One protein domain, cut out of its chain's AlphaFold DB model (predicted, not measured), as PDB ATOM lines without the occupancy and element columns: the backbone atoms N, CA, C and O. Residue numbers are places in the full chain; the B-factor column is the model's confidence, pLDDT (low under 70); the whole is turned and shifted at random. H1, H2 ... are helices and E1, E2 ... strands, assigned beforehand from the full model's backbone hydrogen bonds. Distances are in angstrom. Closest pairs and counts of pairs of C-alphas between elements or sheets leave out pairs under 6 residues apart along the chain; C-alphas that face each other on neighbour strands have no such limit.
ATOM      1  N   PHE A   6      98.559 159.336 174.158       92.69
ATOM      2  CA  PHE A   6      97.552 158.299 174.369       92.69
ATOM      3  C   PHE A   6      96.164 158.930 174.439       92.69
ATOM      4  O   PHE A   6      95.845 159.674 175.365       92.69
ATOM      5  N   VAL A   7      95.312 158.622 173.465       93.19
ATOM      6  CA  VAL A   7      93.925 159.097 173.436       93.19
ATOM      7  C   VAL A   7      93.017 157.984 173.940       93.19
ATOM      8  O   VAL A   7      92.905 156.931 173.312       93.19
ATOM      9  N   LYS A   8      92.354 158.199 175.081       91.88
ATOM     10  CA  LYS A   8      91.416 157.223 175.653       91.88
ATOM     11  C   LYS A   8      90.252 156.974 174.691       91.88
ATOM     12  O   LYS A   8      89.611 157.913 174.224       91.88
ATOM     13  N   ARG A   9      89.954 155.704 174.420       90.69
ATOM     14  CA  ARG A   9      88.816 155.278 173.595       90.69
ATOM     15  C   ARG A   9      87.628 154.887 174.472       90.69
ATOM     16  O   ARG A   9      87.782 154.571 175.653       90.69
ATOM     17  N   ALA A  10      86.436 154.915 173.879       83.50
ATOM     18  CA  ALA A  10      85.208 154.517 174.557       83.50
ATOM     19  C   ALA A  10      85.305 153.069 175.065       83.50
ATOM     20  O   ALA A  10      85.726 152.163 174.340       83.50
ATOM     21  N   MET A  11      84.915 152.870 176.321       78.12
ATOM     22  CA  MET A  11      84.783 151.548 176.924       78.12
ATOM     23  C   MET A  11      83.517 150.874 176.390       78.12
ATOM     24  O   MET A  11      82.503 151.539 176.169       78.12
ATOM     25  N   LYS A  12      83.572 149.558 176.174       79.81
ATOM     26  CA  LYS A  12      82.368 148.765 175.899       79.81
ATOM     27  C   LYS A  12      81.678 148.459 177.230       79.81
ATOM     28  O   LYS A  12      82.351 148.280 178.243       79.81
ATOM     29  N   SER A  13      80.349 148.392 177.236       79.69
ATOM     30  CA  SER A  13      79.595 147.988 178.429       79.69
ATOM     31  C   SER A  13      80.057 146.611 178.912       79.69
ATOM     32  O   SER A  13      80.196 145.699 178.100       79.69
ATOM     33  N   ASN A  14      80.276 146.469 180.222       78.50
ATOM     34  CA  ASN A  14      80.752 145.244 180.884       78.50
ATOM     35  C   ASN A  14      82.147 144.745 180.454       78.50
ATOM     36  O   ASN A  14      82.501 143.610 180.756       78.50
ATOM     37  N   ASP A  15      82.947 145.575 179.784       83.06
ATOM     38  CA  ASP A  15      84.322 145.244 179.413       83.06
ATOM     39  C   ASP A  15      85.303 146.072 180.261       83.06
ATOM     40  O   ASP A  15      85.377 147.294 180.085       83.06
ATOM     41  N   PRO A  16      86.058 145.447 181.183       83.81
ATOM     42  CA  PRO A  16      87.001 146.164 182.032       83.81
ATOM     43  C   PRO A  16      88.241 146.651 181.257       83.81
ATOM     44  O   PRO A  16      89.016 147.454 181.782       83.81
ATOM     45  N   THR A  17      88.423 146.215 180.004       90.12
ATOM     46  CA  THR A  17      89.563 146.572 179.153       90.12
ATOM     47  C   THR A  17      89.612 148.073 178.884       90.12
ATOM     48  O   THR A  17      88.700 148.670 178.295       90.12
ATOM     49  N   ARG A  18      90.726 148.703 179.262       90.75
ATOM     50  CA  ARG A  18      91.013 150.099 178.931       90.75
ATOM     51  C   ARG A  18      91.646 150.167 177.550       90.75
ATOM     52  O   ARG A  18      92.668 149.542 177.304       90.75
ATOM     53  N   ARG A  19      91.043 150.942 176.652       93.75
ATOM     54  CA  ARG A  19      91.509 151.090 175.270       93.75
ATOM     55  C   ARG A  19      92.044 152.490 175.031       93.75
ATOM     56  O   ARG A  19      91.394 153.472 175.397       93.75
ATOM     57  N   TYR A  20      93.180 152.575 174.360       94.81
ATOM     58  CA  TYR A  20      93.843 153.820 174.009       94.81
ATOM     59  C   TYR A  20      94.282 153.782 172.548       94.81
ATOM     60  O   TYR A  20      94.611 152.733 172.002       94.81
ATOM     61  N   MET A  21      94.258 154.937 171.899       94.56
ATOM     62  CA  MET A  21      94.870 155.140 170.597       94.56
ATOM     63  C   MET A  21      96.230 155.790 170.809       94.56
ATOM     64  O   MET A  21      96.316 156.810 171.495       94.56
ATOM     65  N   LEU A  22      97.262 155.208 170.210       93.94
ATOM     66  CA  LEU A  22      98.592 155.792 170.176       93.94
ATOM     67  C   LEU A  22      98.681 156.745 168.985       93.94
ATOM     68  O   LEU A  22      98.362 156.370 167.852       93.94
ATOM     69  N   VAL A  23      99.113 157.971 169.246       94.00
ATOM     70  CA  VAL A  23      99.237 159.040 168.252       94.00
ATOM     71  C   VAL A  23     100.628 159.655 168.372       94.00
ATOM     72  O   VAL A  23     101.087 159.902 169.485       94.00
ATOM     73  N   THR A  24     101.311 159.887 167.257       90.12
ATOM     74  CA  THR A  24     102.586 160.621 167.220       90.12
ATOM     75  C   THR A  24     102.371 162.126 167.416       90.12
ATOM     76  O   THR A  24     101.245 162.631 167.405       90.12
ATOM     77  N   GLY A  25     103.457 162.875 167.620       85.75
ATOM     78  CA  GLY A  25     103.404 164.302 167.950       85.75
ATOM     79  C   GLY A  25     102.795 165.176 166.851       85.75
ATOM     80  O   GLY A  25     102.241 166.232 167.147       85.75
ATOM     81  N   ASP A  26     102.847 164.705 165.607       87.00
ATOM     82  CA  ASP A  26     102.234 165.292 164.411       87.00
ATOM     83  C   ASP A  26     100.730 164.971 164.262       87.00
ATOM     84  O   ASP A  26     100.082 165.463 163.342       87.00
ATOM     85  N   GLY A  27     100.155 164.164 165.161       85.56
ATOM     86  CA  GLY A  27      98.751 163.756 165.112       85.56
ATOM     87  C   GLY A  27      98.482 162.488 164.295       85.56
ATOM     88  O   GLY A  27      97.326 162.069 164.199       85.56
ATOM     89  N   THR A  28      99.512 161.843 163.741       90.75
ATOM     90  CA  THR A  28      99.347 160.594 162.990       90.75
ATOM     91  C   THR A  28      99.006 159.432 163.927       90.75
ATOM     92  O   THR A  28      99.606 159.245 164.987       90.75
ATOM     93  N   ARG A  29      98.025 158.603 163.549       91.94
ATOM     94  CA  ARG A  29      97.691 157.392 164.313       91.94
ATOM     95  C   ARG A  29      98.813 156.365 164.168       91.94
ATOM     96  O   ARG A  29      98.977 155.766 163.109       91.94
ATOM     97  N   ALA A  30      99.504 156.124 165.271       92.12
ATOM     98  CA  ALA A  30     100.645 155.229 165.390       92.12
ATOM     99  C   ALA A  30     100.234 153.795 165.750       92.12
ATOM    100  O   ALA A  30     100.907 152.841 165.371       92.12
ATOM    101  N   GLY A  31      99.115 153.631 166.460       93.44
ATOM    102  CA  GLY A  31      98.694 152.319 166.936       93.44
ATOM    103  C   GLY A  31      97.477 152.332 167.853       93.44
ATOM    104  O   GLY A  31      96.799 153.349 168.024       93.44
ATOM    105  N   ASP A  32      97.214 151.176 168.446       94.75
ATOM    106  CA  ASP A  32      96.171 150.936 169.434       94.75
ATOM    107  C   ASP A  32      96.753 150.145 170.606       94.75
ATOM    108  O   ASP A  32      97.619 149.292 170.431       94.75
ATOM    109  N   ILE A  33      96.271 150.449 171.804       94.56
ATOM    110  CA  ILE A  33      96.698 149.824 173.051       94.56
ATOM    111  C   ILE A  33      95.455 149.365 173.791       94.56
ATOM    112  O   ILE A  33      94.520 150.143 174.004       94.56
ATOM    113  N   GLU A  34      95.457 148.113 174.211       93.88
ATOM    114  CA  GLU A  34      94.449 147.542 175.085       93.88
ATOM    115  C   GLU A  34      95.122 147.078 176.374       93.88
ATOM    116  O   GLU A  34      96.144 146.396 176.359       93.88
ATOM    117  N   VAL A  35      94.553 147.485 177.504       92.62
ATOM    118  CA  VAL A  35      95.031 147.112 178.829       92.62
ATOM    119  C   VAL A  35      93.909 146.409 179.562       92.62
ATOM    120  O   VAL A  35      92.879 147.016 179.874       92.62
ATOM    121  N   ILE A  36      94.114 145.134 179.855       91.00
ATOM    122  CA  ILE A  36      93.224 144.360 180.708       91.00
ATOM    123  C   ILE A  36      93.655 144.633 182.155       91.00
ATOM    124  O   ILE A  36      94.795 144.317 182.506       91.00
ATOM    125  N   PRO A  37      92.798 145.267 182.978       86.69
ATOM    126  CA  PRO A  37      93.138 145.628 184.351       86.69
ATOM    127  C   PRO A  37      93.383 144.386 185.216       86.69
ATOM    128  O   PRO A  37      93.003 143.284 184.814       86.69
ATOM    129  N   PRO A  38      93.980 144.562 186.409       85.19
ATOM    130  CA  PRO A  38      94.393 143.457 187.255       85.19
ATOM    131  C   PRO A  38      93.209 142.556 187.612       85.19
ATOM    132  O   PRO A  38      92.324 142.944 188.374       85.19
ATOM    133  N   ALA A  39      93.214 141.341 187.069       79.19
ATOM    134  CA  ALA A  39      92.266 140.285 187.395       79.19
ATOM    135  C   ALA A  39      93.063 139.090 187.919       79.19
ATOM    136  O   ALA A  39      93.956 138.596 187.242       79.19
ATOM    137  N   HIS A  40      92.778 138.645 189.145       77.31
ATOM    138  CA  HIS A  40      93.512 137.545 189.793       77.31
ATOM    139  C   HIS A  40      95.044 137.745 189.857       77.31
ATOM    140  O   HIS A  40      95.797 136.777 189.820       77.31
ATOM    141  N   GLY A  41      95.507 138.995 189.973       83.81
ATOM    142  CA  GLY A  41      96.930 139.317 190.128       83.81
ATOM    143  C   GLY A  41      97.723 139.415 188.822       83.81
ATOM    144  O   GLY A  41      98.950 139.424 188.868       83.81
ATOM    145  N   THR A  42      97.065 139.500 187.663       87.19
ATOM    146  CA  THR A  42      97.741 139.714 186.375       87.19
ATOM    147  C   THR A  42      97.137 140.871 185.591       87.19
ATOM    148  O   THR A  42      95.926 141.082 185.598       87.19
ATOM    149  N   VAL A  43      97.997 141.622 184.904       89.62
ATOM    150  CA  VAL A  43      97.638 142.690 183.964       89.62
ATOM    151  C   VAL A  43      98.127 142.285 182.585       89.62
ATOM    152  O   VAL A  43      99.276 141.881 182.430       89.62
ATOM    153  N   ARG A  44      97.272 142.405 181.570       89.56
ATOM    154  CA  ARG A  44      97.663 142.129 180.184       89.56
ATOM    155  C   ARG A  44      97.707 143.417 179.385       89.56
ATOM    156  O   ARG A  44      96.746 144.184 179.395       89.56
ATOM    157  N   LEU A  45      98.810 143.612 178.679       90.88
ATOM    158  CA  LEU A  45      99.020 144.697 177.739       90.88
ATOM    159  C   LEU A  45      99.062 144.123 176.323       90.88
ATOM    160  O   LEU A  45      99.936 143.323 175.997       90.88
ATOM    161  N   ASP A  46      98.146 144.570 175.477       91.56
ATOM    162  CA  ASP A  46      98.136 144.299 174.046       91.56
ATOM    163  C   ASP A  46      98.425 145.611 173.302       91.56
ATOM    164  O   ASP A  46      97.675 146.581 173.415       91.56
ATOM    165  N   VAL A  47      99.509 145.653 172.528       92.81
ATOM    166  CA  VAL A  47      99.901 146.814 171.716       92.81
ATOM    167  C   VAL A  47      99.892 146.421 170.250       92.81
ATOM    168  O   VAL A  47     100.503 145.428 169.864       92.81
ATOM    169  N   VAL A  48      99.230 147.219 169.421       93.31
ATOM    170  CA  VAL A  48      99.242 147.094 167.963       93.31
ATOM    171  C   VAL A  48      99.826 148.372 167.383       93.31
ATOM    172  O   VAL A  48      99.226 149.439 167.487       93.31
ATOM    173  N   LEU A  49     100.993 148.270 166.762       92.75
ATOM    174  CA  LEU A  49     101.691 149.358 166.093       92.75
ATOM    175  C   LEU A  49     101.488 149.255 164.586       92.75
ATOM    176  O   LEU A  49     101.550 148.176 164.002       92.75
ATOM    177  N   ARG A  50     101.258 150.395 163.946       92.06
ATOM    178  CA  ARG A  50     101.078 150.476 162.498       92.06
ATOM    179  C   ARG A  50     102.430 150.492 161.774       92.06
ATOM    180  O   ARG A  50     103.393 151.041 162.314       92.06
ATOM    181  N   PRO A  51     102.492 150.017 160.517       88.69
ATOM    182  CA  PRO A  51     103.724 150.010 159.719       88.69
ATOM    183  C   PRO A  51     104.260 151.410 159.388       88.69
ATOM    184  O   PRO A  51     105.382 151.540 158.917       88.69
ATOM    185  N   VAL A  52     103.474 152.464 159.641       87.06
ATOM    186  CA  VAL A  52     103.893 153.867 159.476       87.06
ATOM    187  C   VAL A  52     105.073 154.246 160.380       87.06
ATOM    188  O   VAL A  52     105.784 155.203 160.089       87.06
ATOM    189  N   LEU A  53     105.293 153.505 161.470       86.88
ATOM    190  CA  LEU A  53     106.414 153.722 162.376       86.88
ATOM    191  C   LEU A  53     107.675 153.013 161.866       86.88
ATOM    192  O   LEU A  53     107.622 151.836 161.495       86.88
ATOM    193  N   SER A  54     108.816 153.700 161.924       88.69
ATOM    194  CA  SER A  54     110.142 153.085 161.776       88.69
ATOM    195  C   SER A  54     110.445 152.145 162.949       88.69
ATOM    196  O   SER A  54     109.827 152.267 164.005       88.69
ATOM    197  N   ASP A  55     111.416 151.239 162.806       85.88
ATOM    198  CA  ASP A  55     111.798 150.318 163.892       85.88
ATOM    199  C   ASP A  55     112.161 151.066 165.187       85.88
ATOM    200  O   ASP A  55     111.670 150.723 166.262       85.88
ATOM    201  N   ALA A  56     112.927 152.157 165.072       87.62
ATOM    202  CA  ALA A  56     113.286 153.007 166.207       87.62
ATOM    203  C   ALA A  56     112.057 153.669 166.859       87.62
ATOM    204  O   ALA A  56     111.944 153.700 168.082       87.62
ATOM    205  N   ALA A  57     111.104 154.156 166.056       89.00
ATOM    206  CA  ALA A  57     109.869 154.740 166.575       89.00
ATOM    207  C   ALA A  57     108.958 153.683 167.222       89.00
ATOM    208  O   ALA A  57     108.243 153.991 168.174       89.00
ATOM    209  N   ARG A  58     108.982 152.431 166.745       88.56
ATOM    210  CA  ARG A  58     108.250 151.321 167.379       88.56
ATOM    211  C   ARG A  58     108.825 150.994 168.751       88.56
ATOM    212  O   ARG A  58     108.060 150.823 169.693       88.56
ATOM    213  N   GLU A  59     110.145 150.939 168.874       87.62
ATOM    214  CA  GLU A  59     110.802 150.714 170.164       87.62
ATOM    215  C   GLU A  59     110.494 151.846 171.159       87.62
ATOM    216  O   GLU A  59     110.101 151.584 172.297       87.62
ATOM    217  N   ASP A  60     110.575 153.105 170.717       89.69
ATOM    218  CA  ASP A  60     110.248 154.272 171.547       89.69
ATOM    219  C   ASP A  60     108.759 154.289 171.956       89.69
ATOM    220  O   ASP A  60     108.418 154.529 173.120       89.69
ATOM    221  N   ALA A  61     107.857 153.923 171.038       89.56
ATOM    222  CA  ALA A  61     106.431 153.750 171.317       89.56
ATOM    223  C   ALA A  61     106.169 152.677 172.383       89.56
ATOM    224  O   ALA A  61     105.361 152.895 173.291       89.56
ATOM    225  N   LEU A  62     106.841 151.524 172.299       88.94
ATOM    226  CA  LEU A  62     106.711 150.448 173.286       88.94
ATOM    227  C   LEU A  62     107.239 150.878 174.651       88.94
ATOM    228  O   LEU A  62     106.547 150.699 175.652       88.94
ATOM    229  N   ASN A  63     108.412 151.508 174.698       89.19
ATOM    230  CA  ASN A  63     108.989 152.019 175.941       89.19
ATOM    231  C   ASN A  63     108.092 153.082 176.590       89.19
ATOM    232  O   ASN A  63     107.874 153.057 177.803       89.19
ATOM    233  N   THR A  64     107.508 153.974 175.790       91.00
ATOM    234  CA  THR A  64     106.544 154.966 176.280       91.00
ATOM    235  C   THR A  64     105.261 154.297 176.781       91.00
ATOM    236  O   THR A  64     104.726 154.684 177.819       91.00
ATOM    237  N   THR A  65     104.781 153.259 176.089       91.38
ATOM    238  CA  THR A  65     103.587 152.499 176.491       91.38
ATOM    239  C   THR A  65     103.803 151.742 177.804       91.38
ATOM    240  O   THR A  65     102.899 151.721 178.636       91.38
ATOM    241  N   ARG A  66     104.996 151.178 178.029       89.38
ATOM    242  CA  ARG A  66     105.371 150.533 179.299       89.38
ATOM    243  C   ARG A  66     105.314 151.517 180.468       89.38
ATOM    244  O   ARG A  66     104.611 151.265 181.436       89.38
ATOM    245  N   ARG A  67     105.936 152.692 180.324       89.69
ATOM    246  CA  ARG A  67     105.874 153.753 181.350       89.69
ATOM    247  C   ARG A  67     104.443 154.208 181.629       89.69
ATOM    248  O   ARG A  67     104.060 154.389 182.779       89.69
ATOM    249  N   PHE A  68     103.641 154.362 180.577       90.75
ATOM    250  CA  PHE A  68     102.224 154.687 180.716       90.75
ATOM    251  C   PHE A  68     101.454 153.601 181.485       90.75
ATOM    252  O   PHE A  68     100.582 153.921 182.294       90.75
ATOM    253  N   LEU A  69     101.768 152.322 181.256       90.31
ATOM    254  CA  LEU A  69     101.171 151.216 181.998       90.31
ATOM    255  C   LEU A  69     101.559 151.249 183.482       90.31
ATOM    256  O   LEU A  69     100.687 151.035 184.321       90.31
ATOM    257  N   ASP A  70     102.813 151.558 183.809       89.69
ATOM    258  CA  ASP A  70     103.273 151.673 185.197       89.69
ATOM    259  C   ASP A  70     102.526 152.788 185.948       89.69
ATOM    260  O   ASP A  70     102.041 152.589 187.063       89.69
ATOM    261  N   GLU A  71     102.348 153.952 185.316       91.44
ATOM    262  CA  GLU A  71     101.541 155.048 185.871       91.44
ATOM    263  C   GLU A  71     100.071 154.639 186.056       91.44
ATOM    264  O   GLU A  71      99.443 154.938 187.078       91.44
ATOM    265  N   LEU A  72      99.515 153.920 185.077       90.94
ATOM    266  CA  LEU A  72      98.150 153.405 185.127       90.94
ATOM    267  C   LEU A  72      97.965 152.398 186.272       90.94
ATOM    268  O   LEU A  72      96.939 152.445 186.956       90.94
ATOM    269  N   ALA A  73      98.951 151.528 186.492       89.12
ATOM    270  CA  ALA A  73      98.985 150.558 187.578       89.12
ATOM    271  C   ALA A  73      99.101 151.225 188.951       89.12
ATOM    272  O   ALA A  73      98.351 150.875 189.864       89.12
ATOM    273  N   GLY A  74      99.925 152.270 189.065       88.25
ATOM    274  CA  GLY A  74      99.954 153.130 190.247       88.25
ATOM    275  C   GLY A  74      98.580 153.736 190.554       88.25
ATOM    276  O   GLY A  74      98.158 153.770 191.708       88.25
ATOM    277  N   GLY A  75      97.815 154.107 189.521       88.56
ATOM    278  CA  GLY A  75      96.420 154.542 189.654       88.56
ATOM    279  C   GLY A  75      95.442 153.456 190.129       88.56
ATOM    280  O   GLY A  75      94.354 153.783 190.604       88.56
ATOM    281  N   TRP A  76      95.803 152.175 190.018       88.44
ATOM    282  CA  TRP A  76      95.071 151.047 190.610       88.44
ATOM    283  C   TRP A  76      95.583 150.658 192.002       88.44
ATOM    284  O   TRP A  76      94.971 149.808 192.643       88.44
ATOM    285  N   GLY A  77      96.672 151.269 192.477       89.31
ATOM    286  CA  GLY A  77      97.306 150.922 193.748       89.31
ATOM    287  C   GLY A  77      98.080 149.604 193.707       89.31
ATOM    288  O   GLY A  77      98.232 148.969 194.746       89.31
ATOM    289  N   VAL A  78      98.540 149.180 192.525       90.06
ATOM    290  CA  VAL A  78      99.308 147.940 192.339       90.06
ATOM    291  C   VAL A  78     100.659 148.227 191.698       90.06
ATOM    292  O   VAL A  78     100.802 149.197 190.952       90.06
ATOM    293  N   GLN A  79     101.642 147.370 191.964       89.69
ATOM    294  CA  GLN A  79     102.920 147.377 191.258       89.69
ATOM    295  C   GLN A  79     102.951 146.237 190.245       89.69
ATOM    296  O   GLN A  79     102.382 145.173 190.485       89.69
ATOM    297  N   LEU A  80     103.577 146.480 189.096       88.62
ATOM    298  CA  LEU A  80     103.716 145.492 188.037       88.62
ATOM    299  C   LEU A  80     105.154 144.996 187.980       88.62
ATOM    300  O   LEU A  80     106.093 145.785 187.921       88.62
ATOM    301  N   ASP A  81     105.299 143.681 187.956       87.06
ATOM    302  CA  ASP A  81     106.518 142.988 187.574       87.06
ATOM    303  C   ASP A  81     106.314 142.434 186.161       87.06
ATOM    304  O   ASP A  81     105.338 141.716 185.902       87.06
ATOM    305  N   GLU A  82     107.189 142.803 185.218       75.25
ATOM    306  CA  GLU A  82     107.169 142.214 183.876       75.25
ATOM    307  C   GLU A  82     107.576 140.749 184.034       75.25
ATOM    308  O   GLU A  82     108.755 140.418 184.176       75.25
ATOM    309  N   GLY A  83     106.580 139.857 184.058       62.53
ATOM    310  CA  GLY A  83     106.843 138.429 184.084       62.53
ATOM    311  C   GLY A  83     107.716 138.088 182.881       62.53
ATOM    312  O   GLY A  83     107.541 138.669 181.815       62.53
ATOM    313  N   SER A  84     108.640 137.135 183.019       52.97
ATOM    314  CA  SER A  84     109.583 136.718 181.964       52.97
ATOM    315  C   SER A  84     108.931 136.127 180.691       52.97
ATOM    316  O   SER A  84     109.577 135.393 179.947       52.97
ATOM    317  N   GLY A  85     107.643 136.389 180.452       49.78
ATOM    318  CA  GLY A  85     106.913 136.058 179.244       49.78
ATOM    319  C   GLY A  85     107.406 136.897 178.072       49.78
ATOM    320  O   GLY A  85     107.446 138.121 178.117       49.78
ATOM    321  N   THR A  86     107.799 136.193 177.022       49.56
ATOM    322  CA  THR A  86     108.349 136.690 175.767       49.56
ATOM    323  C   THR A  86     107.571 137.891 175.216       49.56
ATOM    324  O   THR A  86     106.535 137.728 174.573       49.56
ATOM    325  N   SER A  87     108.100 139.101 175.402       61.34
ATOM    326  CA  SER A  87     107.666 140.315 174.704       61.34
ATOM    327  C   SER A  87     108.178 140.279 173.257       61.34
ATOM    328  O   SER A  87     109.106 140.981 172.867       61.34
ATOM    329  N   GLY A  88     107.611 139.385 172.447       64.25
ATOM    330  CA  GLY A  88     107.937 139.276 171.029       64.25
ATOM    331  C   GLY A  88     107.092 140.240 170.206       64.25
ATOM    332  O   GLY A  88     105.876 140.075 170.131       64.25
ATOM    333  N   LEU A  89     107.722 141.229 169.568       73.88
ATOM    334  CA  LEU A  89     107.087 142.005 168.503       73.88
ATOM    335  C   LEU A  89     106.855 141.078 167.306       73.88
ATOM    336  O   LEU A  89     107.797 140.713 166.607       73.88
ATOM    337  N   ALA A  90     105.608 140.671 167.095       81.88
ATOM    338  CA  ALA A  90     105.217 139.826 165.978       81.88
ATOM    339  C   ALA A  90     104.622 140.687 164.862       81.88
ATOM    340  O   ALA A  90     103.630 141.389 165.075       81.88
ATOM    341  N   GLU A  91     105.212 140.622 163.671       85.31
ATOM    342  CA  GLU A  91     104.588 141.173 162.468       85.31
ATOM    343  C   GLU A  91     103.352 140.342 162.110       85.31
ATOM    344  O   GLU A  91     103.374 139.109 162.124       85.31
ATOM    345  N   GLN A  92     102.256 141.029 161.829       86.88
ATOM    346  CA  GLN A  92     100.987 140.444 161.438       86.88
ATOM    347  C   GLN A  92     100.837 140.486 159.910       86.88
ATOM    348  O   GLN A  92     101.419 141.348 159.252       86.88
ATOM    349  N   PRO A  93     100.001 139.614 159.318       83.31
ATOM    350  CA  PRO A  93      99.779 139.581 157.867       83.31
ATOM    351  C   PRO A  93      99.231 140.886 157.264       83.31
ATOM    352  O   PRO A  93      99.267 141.065 156.052       83.31
ATOM    353  N   ASP A  94      98.692 141.782 158.093       85.44
ATOM    354  CA  ASP A  94      98.188 143.103 157.706       85.44
ATOM    355  C   ASP A  94      99.276 144.201 157.722       85.44
ATOM    356  O   ASP A  94      98.973 145.371 157.482       85.44
ATOM    357  N   GLY A  95     100.531 143.832 158.007       85.44
ATOM    358  CA  GLY A  95     101.676 144.732 158.140       85.44
ATOM    359  C   GLY A  95     101.739 145.471 159.478       85.44
ATOM    360  O   GLY A  95     102.646 146.275 159.689       85.44
ATOM    361  N   ASN A  96     100.795 145.241 160.394       90.69
ATOM    362  CA  ASN A  96     100.889 145.772 161.747       90.69
ATOM    363  C   ASN A  96     101.838 144.920 162.587       90.69
ATOM    364  O   ASN A  96     102.004 143.725 162.373       90.69
ATOM    365  N   TYR A  97     102.410 145.529 163.612       90.06
ATOM    366  CA  TYR A  97     103.211 144.829 164.598       90.06
ATOM    367  C   TYR A  97     102.414 144.699 165.882       90.06
ATOM    368  O   TYR A  97     101.904 145.691 166.401       90.06
ATOM    369  N   ARG A  98     102.302 143.486 166.413       90.88
ATOM    370  CA  ARG A  98     101.615 143.228 167.675       90.88
ATOM    371  C   ARG A  98     102.608 142.799 168.741       90.88
ATOM    372  O   ARG A  98     103.436 141.928 168.504       90.88
ATOM    373  N   VAL A  99     102.462 143.372 169.928       89.44
ATOM    374  CA  VAL A  99     103.104 142.900 171.155       89.44
ATOM    375  C   VAL A  99     102.018 142.544 172.147       89.44
ATOM    376  O   VAL A  99     101.054 143.290 172.313       89.44
ATOM    377  N   GLN A 100     102.191 141.415 172.816       89.38
ATOM    378  CA  GLN A 100     101.412 141.062 173.989       89.38
ATOM    379  C   GLN A 100     102.379 140.843 175.146       89.38
ATOM    380  O   GLN A 100     103.364 140.122 174.998       89.38
ATOM    381  N   ILE A 101     102.116 141.494 176.275       87.94
ATOM    382  CA  ILE A 101     102.923 141.387 177.489       87.94
ATOM    383  C   ILE A 101     101.988 141.095 178.656       87.94
ATOM    384  O   ILE A 101     100.930 141.715 178.792       87.94
ATOM    385  N   GLU A 102     102.375 140.143 179.497       88.12
ATOM    386  CA  GLU A 102     101.665 139.823 180.731       88.12
ATOM    387  C   GLU A 102     102.512 140.238 181.932       88.12
ATOM    388  O   GLU A 102     103.637 139.778 182.120       88.12
ATOM    389  N   TYR A 103     101.941 141.106 182.757       88.06
ATOM    390  CA  TYR A 103     102.530 141.604 183.987       88.06
ATOM    391  C   TYR A 103     101.902 140.896 185.181       88.06
ATOM    392  O   TYR A 103     100.690 140.648 185.213       88.06
ATOM    393  N   ARG A 104     102.720 140.593 186.187       89.00
ATOM    394  CA  ARG A 104     102.254 140.107 187.485       89.00
ATOM    395  C   ARG A 104     102.115 141.284 188.432       89.00
ATOM    396  O   ARG A 104     102.975 142.154 188.469       89.00
ATOM    397  N   VAL A 105     101.027 141.301 189.186       88.69
ATOM    398  CA  VAL A 105     100.846 142.247 190.282       88.69
ATOM    399  C   VAL A 105     101.633 141.747 191.487       88.69
ATOM    400  O   VAL A 105     101.480 140.581 191.863       88.69
ATOM    401  N   ILE A 106     102.442 142.626 192.077       86.62
ATOM    402  CA  ILE A 106     103.226 142.366 193.294       86.62
ATOM    403  C   ILE A 106     102.823 143.292 194.441       86.62
ATOM    404  O   ILE A 106     102.294 144.396 194.163       86.62
TER     405      ILE A 106
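Overview. This is residues 6 to 106 of the 106 residues of an uncharacterized protein of Gemmata massiliana (UniProt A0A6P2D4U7). A twisted sheet of six strands, curled like part of a barrel, wraps round one long helix, H1, which covers one face: two layers. The short strands E1 and E5 are its edges, and E3 and E4 lie in its middle. The printed part has 101 residues, with E1 E2 E3 E4 H1 E5 E6 along the chain and an antiparallel sheet ordered E1 E2 E3 E4 E6 E5. The class is mixed, helices and strands; the whole is compact, with a radius of gyration of the C-alphas of 13.4 A, and spans 35 by 31 by 24 A.

Arrangement. Start at the hairpin of E3, residues 29 to 39, and E4, residues 42 to 49, where N 34 and O 46 are 2.8 A apart. Next to E3 find E2, residues 18 to 23, with N 20 and O 33 at 2.8 A, then E1, residues 6 to 8, with N 7 and O 21 at 2.9 A. E1 to E4 form a meander, each strand the antiparallel neighbour of the one before. Next to E4 find E6, residues 97 to 105, with N 45 and O 101 at 2.8 A, then E5, residues 80 to 82, with N 81 and O 104 at 2.8 A. H1, residues 55 to 74, is on the sheet; its closest C-alphas to E4 are Arg 58 and Leu 49, 7.0 A apart. E4, H1 and E5 form a split strand-helix-strand unit, two strands running the same way with E6 between them, and its crossover is right-handed. In H1 every O i to N i+4 pair is within hydrogen-bond range.

Along the chain. Find C-alpha 6, where E1 begins, at (97.552, 158.299, 174.369). H1 runs 29.0 A from C-alpha 55 at (111.798, 150.318, 163.892); E3 is 29.2 A long. E6 runs 25.9 A to C-alpha 105 at (100.846, 142.247, 190.282).

Size, cuts and confidence. The printed part has no cut. The long link, residues 83 to 96, joins E5 to E6; pLDDT is under 70 at residues 83 to 88.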